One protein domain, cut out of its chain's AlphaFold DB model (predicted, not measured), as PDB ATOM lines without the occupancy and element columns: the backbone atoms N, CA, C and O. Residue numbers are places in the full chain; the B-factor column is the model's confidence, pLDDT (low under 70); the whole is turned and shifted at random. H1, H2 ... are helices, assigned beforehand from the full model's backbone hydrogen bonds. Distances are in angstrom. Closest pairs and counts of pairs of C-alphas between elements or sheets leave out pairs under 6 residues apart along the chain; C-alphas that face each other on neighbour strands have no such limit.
ATOM      1  N   ALA A  23     182.356 165.469 230.040       74.38
ATOM      2  CA  ALA A  23     181.847 166.780 230.430       74.38
ATOM      3  C   ALA A  23     182.192 167.829 229.366       74.38
ATOM      4  O   ALA A  23     181.348 168.661 229.041       74.38
ATOM      5  N   MET A  24     183.388 167.737 228.774       75.62
ATOM      6  CA  MET A  24     183.796 168.593 227.661       75.62
ATOM      7  C   MET A  24     182.854 168.436 226.470       75.62
ATOM      8  O   MET A  24     182.334 169.437 225.993       75.62
ATOM      9  N   ALA A  25     182.573 167.204 226.032       78.50
ATOM     10  CA  ALA A  25     181.671 166.945 224.906       78.50
ATOM     11  C   ALA A  25     180.280 167.573 225.117       78.50
ATOM     12  O   ALA A  25     179.779 168.276 224.248       78.50
ATOM     13  N   LYS A  26     179.705 167.425 226.318       78.12
ATOM     14  CA  LYS A  26     178.419 168.055 226.661       78.12
ATOM     15  C   LYS A  26     178.477 169.581 226.634       78.12
ATOM     16  O   LYS A  26     177.509 170.215 226.231       78.12
ATOM     17  N   ILE A  27     179.585 170.170 227.082       77.94
ATOM     18  CA  ILE A  27     179.797 171.622 227.032       77.94
ATOM     19  C   ILE A  27     179.889 172.090 225.575       77.94
ATOM     20  O   ILE A  27     179.258 173.086 225.227       77.94
ATOM     21  N   TYR A  28     180.616 171.364 224.723       77.19
ATOM     22  CA  TYR A  28     180.677 171.645 223.289       77.19
ATOM     23  C   TYR A  28     179.286 171.609 222.650       77.19
ATOM     24  O   TYR A  28     178.874 172.604 222.055       77.19
ATOM     25  N   ASP A  29     178.538 170.519 222.837       78.38
ATOM     26  CA  ASP A  29     177.184 170.370 222.291       78.38
ATOM     27  C   ASP A  29     176.251 171.491 222.774       78.38
ATOM     28  O   ASP A  29     175.508 172.084 221.992       78.38
ATOM     29  N   TYR A  30     176.333 171.832 224.063       79.44
ATOM     30  CA  TYR A  30     175.541 172.903 224.657       79.44
ATOM     31  C   TYR A  30     175.856 174.272 224.037       79.44
ATOM     32  O   TYR A  30     174.943 175.005 223.663       79.44
ATOM     33  N   LEU A  31     177.135 174.608 223.861       73.88
ATOM     34  CA  LEU A  31     177.539 175.873 223.241       73.88
ATOM     35  C   LEU A  31     177.161 175.961 221.760       73.88
ATOM     36  O   LEU A  31     176.750 177.023 221.299       73.88
ATOM     37  N   ILE A  32     177.272 174.856 221.018       73.38
ATOM     38  CA  ILE A  32     176.892 174.797 219.599       73.38
ATOM     39  C   ILE A  32     175.378 174.971 219.427       73.38
ATOM     40  O   ILE A  32     174.939 175.530 218.425       73.38
ATOM     41  N   SER A  33     174.572 174.566 220.415       72.56
ATOM     42  CA  SER A  33     173.110 174.723 220.371       72.56
ATOM     43  C   SER A  33     172.616 176.181 220.417       72.56
ATOM     44  O   SER A  33     171.415 176.428 220.320       72.56
ATOM     45  N   GLY A  34     173.530 177.152 220.516       65.88
ATOM     46  CA  GLY A  34     173.235 178.584 220.477       65.88
ATOM     47  C   GLY A  34     173.183 179.241 221.854       65.88
ATOM     48  O   GLY A  34     172.907 180.438 221.953       65.88
ATOM     49  N   THR A  35     173.475 178.498 222.926       70.12
ATOM     50  CA  THR A  35     173.539 179.092 224.257       70.12
ATOM     51  C   THR A  35     174.812 179.911 224.442       70.12
ATOM     52  O   THR A  35     175.935 179.436 224.293       70.12
ATOM     53  N   ASN A  36     174.632 181.166 224.848       68.94
ATOM     54  CA  ASN A  36     175.713 182.148 224.932       68.94
ATOM     55  C   ASN A  36     176.419 182.210 226.299       68.94
ATOM     56  O   ASN A  36     177.238 183.113 226.510       68.94
ATOM     57  N   HIS A  37     176.138 181.294 227.230       71.25
ATOM     58  CA  HIS A  37     176.777 181.231 228.551       71.25
ATOM     59  C   HIS A  37     176.779 179.811 229.135       71.25
ATOM     60  O   HIS A  37     175.777 179.117 229.053       71.25
ATOM     61  N   LEU A  38     177.875 179.385 229.772       76.06
ATOM     62  CA  LEU A  38     177.974 178.044 230.382       76.06
ATOM     63  C   LEU A  38     177.438 177.940 231.806       76.06
ATOM     64  O   LEU A  38     177.097 176.855 232.270       76.06
ATOM     65  N   CYS A  39     177.467 179.043 232.546       77.19
ATOM     66  CA  CYS A  39     177.230 179.011 233.978       77.19
ATOM     67  C   CYS A  39     176.631 180.324 234.459       77.19
ATOM     68  O   CYS A  39     177.215 181.399 234.271       77.19
ATOM     69  N   ASN A  40     175.513 180.187 235.163       72.81
ATOM     70  CA  ASN A  40     174.929 181.247 235.961       72.81
ATOM     71  C   ASN A  40     175.428 181.105 237.390       72.81
ATOM     72  O   ASN A  40     175.497 180.002 237.934       72.81
ATOM     73  N   SER A  41     175.859 182.218 237.972       61.91
ATOM     74  CA  SER A  41     176.485 182.188 239.295       61.91
ATOM     75  C   SER A  41     175.471 182.082 240.434       61.91
ATOM     76  O   SER A  41     175.819 181.692 241.548       61.91
ATOM     77  N   ASP A  42     174.219 182.439 240.158       62.84
ATOM     78  CA  ASP A  42     173.151 182.545 241.128       62.84
ATOM     79  C   ASP A  42     171.890 181.819 240.657       62.84
ATOM     80  O   ASP A  42     171.629 181.652 239.467       62.84
ATOM     81  N   ARG A  43     171.058 181.417 241.626       60.75
ATOM     82  CA  ARG A  43     169.728 180.841 241.358       60.75
ATOM     83  C   ARG A  43     168.793 181.811 240.627       60.75
ATOM     84  O   ARG A  43     167.728 181.392 240.192       60.75
ATOM     85  N   SER A  44     169.170 183.088 240.531       62.97
ATOM     86  CA  SER A  44     168.396 184.111 239.833       62.97
ATOM     87  C   SER A  44     168.566 184.043 238.308       62.97
ATOM     88  O   SER A  44     167.757 184.627 237.598       62.97
ATOM     89  N   ASN A  45     169.577 183.322 237.789       66.19
ATOM     90  CA  ASN A  45     169.917 183.296 236.359       66.19
ATOM     91  C   ASN A  45     170.124 184.703 235.762       66.19
ATOM     92  O   ASN A  45     169.893 184.927 234.574       66.19
ATOM     93  N   CYS A  46     170.575 185.664 236.572       72.06
ATOM     94  CA  CYS A  46     170.751 187.056 236.142       72.06
ATOM     95  C   CYS A  46     172.202 187.446 235.907       72.06
ATOM     96  O   CYS A  46     172.492 188.450 235.237       72.06
ATOM     97  N   THR A  47     173.122 186.635 236.422       79.00
ATOM     98  CA  THR A  47     174.549 186.900 236.338       79.00
ATOM     99  C   THR A  47     175.313 185.725 235.756       79.00
ATOM    100  O   THR A  47     175.079 184.565 236.090       79.00
ATOM    101  N   ILE A  48     176.272 186.049 234.894       84.75
ATOM    102  CA  ILE A  48     177.183 185.076 234.300       84.75
ATOM    103  C   ILE A  48     178.421 185.006 235.187       84.75
ATOM    104  O   ILE A  48     179.035 186.036 235.482       84.75
ATOM    105  N   CYS A  49     178.791 183.797 235.606       87.38
ATOM    106  CA  CYS A  49     180.011 183.581 236.381       87.38
ATOM    107  C   CYS A  49     181.245 183.844 235.506       87.38
ATOM    108  O   CYS A  49     181.339 183.317 234.394       87.38
ATOM    109  N   LEU A  50     182.224 184.597 236.023       87.94
ATOM    110  CA  LEU A  50     183.445 184.919 235.275       87.94
ATOM    111  C   LEU A  50     184.220 183.666 234.849       87.94
ATOM    112  O   LEU A  50     184.690 183.591 233.719       87.94
ATOM    113  N   GLY A  51     184.311 182.658 235.721       88.69
ATOM    114  CA  GLY A  51     185.028 181.420 235.402       88.69
ATOM    115  C   GLY A  51     184.372 180.647 234.255       88.69
ATOM    116  O   GLY A  51     185.057 180.219 233.332       88.69
ATOM    117  N   GLY A  52     183.037 180.544 234.260       87.25
ATOM    118  CA  GLY A  52     182.295 179.932 233.155       87.25
ATOM    119  C   GLY A  52     182.427 180.722 231.850       87.25
ATOM    120  O   GLY A  52     182.588 180.122 230.791       87.25
ATOM    121  N   ARG A  53     182.423 182.061 231.923       89.56
ATOM    122  CA  ARG A  53     182.656 182.923 230.755       89.56
ATOM    123  C   ARG A  53     184.053 182.721 230.170       89.56
ATOM    124  O   ARG A  53     184.169 182.528 228.968       89.56
ATOM    125  N   ASN A  54     185.094 182.749 230.995       90.56
ATOM    126  CA  ASN A  54     186.469 182.594 230.519       90.56
ATOM    127  C   ASN A  54     186.673 181.241 229.836       90.56
ATOM    128  O   ASN A  54     187.240 181.177 228.750       90.56
ATOM    129  N   PHE A  55     186.145 180.174 230.436       88.62
ATOM    130  CA  PHE A  55     186.230 178.841 229.855       88.62
ATOM    131  C   PHE A  55     185.460 178.727 228.530       88.62
ATOM    132  O   PHE A  55     185.969 178.165 227.567       88.62
ATOM    133  N   GLN A  56     184.268 179.321 228.434       88.38
ATOM    134  CA  GLN A  56     183.531 179.394 227.171       88.38
ATOM    135  C   GLN A  56     184.323 180.101 226.066       88.38
ATOM    136  O   GLN A  56     184.346 179.630 224.932       88.38
ATOM    137  N   LEU A  57     184.945 181.240 226.384       90.12
ATOM    138  CA  LEU A  57     185.738 182.005 225.424       90.12
ATOM    139  C   LEU A  57     186.960 181.210 224.949       90.12
ATOM    140  O   LEU A  57     187.257 181.205 223.758       90.12
ATOM    141  N   ASP A  58     187.631 180.500 225.856       90.06
ATOM    142  CA  ASP A  58     188.728 179.591 225.512       90.06
ATOM    143  C   ASP A  58     188.265 178.467 224.569       90.06
ATOM    144  O   ASP A  58     188.892 178.225 223.538       90.06
ATOM    145  N   VAL A  59     187.124 177.837 224.865       85.62
ATOM    146  CA  VAL A  59     186.525 176.802 224.009       85.62
ATOM    147  C   VAL A  59     186.215 177.344 222.611       85.62
ATOM    148  O   VAL A  59     186.640 176.759 221.618       85.62
ATOM    149  N   TRP A  60     185.524 178.478 222.507       87.50
ATOM    150  CA  TRP A  60     185.175 179.068 221.212       87.50
ATOM    151  C   TRP A  60     186.383 179.521 220.404       87.50
ATOM    152  O   TRP A  60     186.390 179.361 219.182       87.50
ATOM    153  N   HIS A  61     187.421 180.024 221.068       90.12
ATOM    154  CA  HIS A  61     188.672 180.350 220.403       90.12
ATOM    155  C   HIS A  61     189.354 179.094 219.843       90.12
ATOM    156  O   HIS A  61     189.733 179.063 218.675       90.12
ATOM    157  N   LYS A  62     189.427 178.015 220.634       86.69
ATOM    158  CA  LYS A  62     189.988 176.722 220.199       86.69
ATOM    159  C   LYS A  62     189.204 176.072 219.057       86.69
ATOM    160  O   LYS A  62     189.788 175.343 218.263       86.69
ATOM    161  N   MET A  63     187.904 176.347 218.955       84.44
ATOM    162  CA  MET A  63     187.062 175.922 217.830       84.44
ATOM    163  C   MET A  63     187.197 176.810 216.585       84.44
ATOM    164  O   MET A  63     186.633 176.472 215.548       84.44
ATOM    165  N   GLY A  64     187.890 177.947 216.677       88.31
ATOM    166  CA  GLY A  64     187.984 178.924 215.591       88.31
ATOM    167  C   GLY A  64     186.706 179.736 215.362       88.31
ATOM    168  O   GLY A  64     186.563 180.341 214.306       88.31
ATOM    169  N   ILE A  65     185.778 179.755 216.327       86.81
ATOM    170  CA  ILE A  65     184.549 180.566 216.261       86.81
ATOM    171  C   ILE A  65     184.867 182.046 216.515       86.81
ATOM    172  O   ILE A  65     184.247 182.920 215.919       86.81
ATOM    173  N   ILE A  66     185.834 182.324 217.396       92.00
ATOM    174  CA  ILE A  66     186.319 183.676 217.704       92.00
ATOM    175  C   ILE A  66     187.842 183.753 217.556       92.00
ATOM    176  O   ILE A  66     188.561 182.791 217.842       92.00
ATOM    177  N   ASP A  67     188.348 184.913 217.141       93.94
ATOM    178  CA  ASP A  67     189.776 185.131 216.873       93.94
ATOM    179  C   ASP A  67     190.626 185.181 218.152       93.94
ATOM    180  O   ASP A  67     191.806 184.828 218.128       93.94
ATOM    181  N   LYS A  68     190.030 185.599 219.274       96.19
ATOM    182  CA  LYS A  68     190.655 185.682 220.600       96.19
ATOM    183  C   LYS A  68     189.662 185.276 221.687       96.19
ATOM    184  O   LYS A  68     188.468 185.517 221.533       96.19
ATOM    185  N   PRO A  69     190.123 184.744 222.833       94.06
ATOM    186  CA  PRO A  69     189.246 184.368 223.938       94.06
ATOM    187  C   PRO A  69     188.803 185.598 224.759       94.06
ATOM    188  O   PRO A  69     189.085 185.692 225.953       94.06
ATOM    189  N   THR A  70     188.120 186.565 224.131       94.12
ATOM    190  CA  THR A  70     187.632 187.795 224.784       94.12
ATOM    191  C   THR A  70     186.150 188.059 224.506       94.12
ATOM    192  O   THR A  70     185.579 187.574 223.529       94.12
ATOM    193  N   ASN A  71     185.501 188.844 225.374       90.44
ATOM    194  CA  ASN A  71     184.092 189.214 225.190       90.44
ATOM    195  C   ASN A  71     183.884 190.090 223.949       90.44
ATOM    196  O   ASN A  71     182.820 190.040 223.340       90.44
ATOM    197  N   GLU A  72     184.882 190.889 223.579       93.56
ATOM    198  CA  GLU A  72     184.851 191.743 222.394       93.56
ATOM    199  C   GLU A  72     184.851 190.894 221.119       93.56
ATOM    200  O   GLU A  72     183.996 191.096 220.262       93.56
ATOM    201  N   ALA A  73     185.748 189.904 221.031       93.38
ATOM    202  CA  ALA A  73     185.796 188.956 219.917       93.38
ATOM    203  C   ALA A  73     184.473 188.192 219.771       93.38
ATOM    204  O   ALA A  73     183.937 188.045 218.674       93.38
ATOM    205  N   LEU A  74     183.895 187.783 220.903       89.88
ATOM    206  CA  LEU A  74     182.565 187.199 220.924       89.88
ATOM    207  C   LEU A  74     181.487 188.160 220.409       89.88
ATOM    208  O   LEU A  74     180.674 187.777 219.572       89.88
ATOM    209  N   ALA A  75     181.449 189.398 220.898       88.56
ATOM    210  CA  ALA A  75     180.440 190.367 220.477       88.56
ATOM    211  C   ALA A  75     180.496 190.629 218.961       88.56
ATOM    212  O   ALA A  75     179.447 190.758 218.330       88.56
ATOM    213  N   ILE A  76     181.702 190.653 218.382       90.25
ATOM    214  CA  ILE A  76     181.916 190.758 216.933       90.25
ATOM    215  C   ILE A  76     181.334 189.533 216.218       90.25
ATOM    216  O   ILE A  76     180.450 189.701 215.381       90.25
ATOM    217  N   ALA A  77     181.743 188.318 216.601       89.31
ATOM    218  CA  ALA A  77     181.271 187.082 215.969       89.31
ATOM    219  C   ALA A  77     179.742 186.916 216.061       89.31
ATOM    220  O   ALA A  77     179.089 186.493 215.109       89.31
ATOM    221  N   MET A  78     179.138 187.303 217.190       86.75
ATOM    222  CA  MET A  78     177.680 187.323 217.351       86.75
ATOM    223  C   MET A  78     177.009 188.327 216.409       86.75
ATOM    224  O   MET A  78     175.977 188.010 215.818       86.75
ATOM    225  N   GLY A  79     177.590 189.521 216.251       87.25
ATOM    226  CA  GLY A  79     177.110 190.534 215.313       87.25
ATOM    227  C   GLY A  79     177.163 190.057 213.861       87.25
ATOM    228  O   GLY A  79     176.181 190.199 213.137       87.25
ATOM    229  N   GLU A  80     178.268 189.426 213.460       89.31
ATOM    230  CA  GLU A  80     178.446 188.830 212.129       89.31
ATOM    231  C   GLU A  80     177.455 187.688 211.866       89.31
ATOM    232  O   GLU A  80     176.902 187.580 210.772       89.31
ATOM    233  N   ALA A  81     177.167 186.875 212.886       86.19
ATOM    234  CA  ALA A  81     176.181 185.798 212.820       86.19
ATOM    235  C   ALA A  81     174.721 186.279 212.954       86.19
ATOM    236  O   ALA A  81     173.799 185.464 212.895       86.19
ATOM    237  N   ASN A  82     174.489 187.583 213.155       85.25
ATOM    238  CA  ASN A  82     173.180 188.168 213.460       85.25
ATOM    239  C   ASN A  82     172.481 187.508 214.673       85.25
ATOM    240  O   ASN A  82     171.255 187.392 214.733       85.25
TER     241      ASN A  82
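What this domain is: This is residues 23 to 82 of the 91 residues of an uncharacterized protein of Chlorogloea sp. CCALA 695 (UniProt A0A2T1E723). Three short helices are set at the corners of a triangle, with H2, the longest, in the corner between H1 on one side of it and H3 on another; H1 stands about perpendicular to H2, and H3 is steeply tilted to it. A long link, residues 33 to 49, runs from H1 past the open side of the triangle and out to a far turn around Arg 43 before it folds back into H2, and this turn makes one end of the longest extent. The printed part has 60 residues, with three named helices in the order H1, H2, H3 and no named strand, and its class is all helix. The whole is compact, with a radius of gyration of the C-alphas of 11.4 A, and spans 31 by 23 by 19 A.

Where its parts are: H1 is residues 23 to 32, from C-alpha 23 at (181.847, 166.780, 230.430) to C-alpha 32, a length of 14.4 A. Residues 33 to 49 follow with no named element. H2 is residues 50 to 62, 18.4 A long, beginning with C-alpha 50 at (183.445, 184.919, 235.275). After eight residues, H3 is residues 71 to 80, 14.2 A long, and its last C-alpha lies at (178.446, 188.830, 212.129). Two more residues, Ala 81 and Asn 82, end the printed part.

How they stand to each other: H1 and H2 are close but not clearly touching: their closest C-alphas, those of Tyr 28 and Val 59, are 7.8 A apart. Their lines stand about perpendicular, at 78 degrees. H2 and H3 are also close but not clearly touching, and their closest C-alphas, those of Leu 57 and Asn 71, are 7.4 A apart. These two run the same way at a steep tilt of 55 degrees. H1 and H3 are apart, with no C-alpha of the one within 8 A of the other. In H1, H2 and H3 every pair of O i and N i+4 is within hydrogen-bond range.

The domain as a whole: The two C-alphas farthest apart are those of Arg 43 and Asp 67, 31.9 A, and the first and last printed C-alphas, those of Ala 23 and Asn 82, are 28.6 A apart. The link from H1 to H2 is long, with 17 residues whose C-alphas lie 5 to 19 A from the mean of the C-alphas, and the link from H2 to H3 is short. The printed part has no cut. The mean pLDDT of the printed part is 82.2, and seven residues are under 70, namely residue 34, residue 36 and residues 41 to 45.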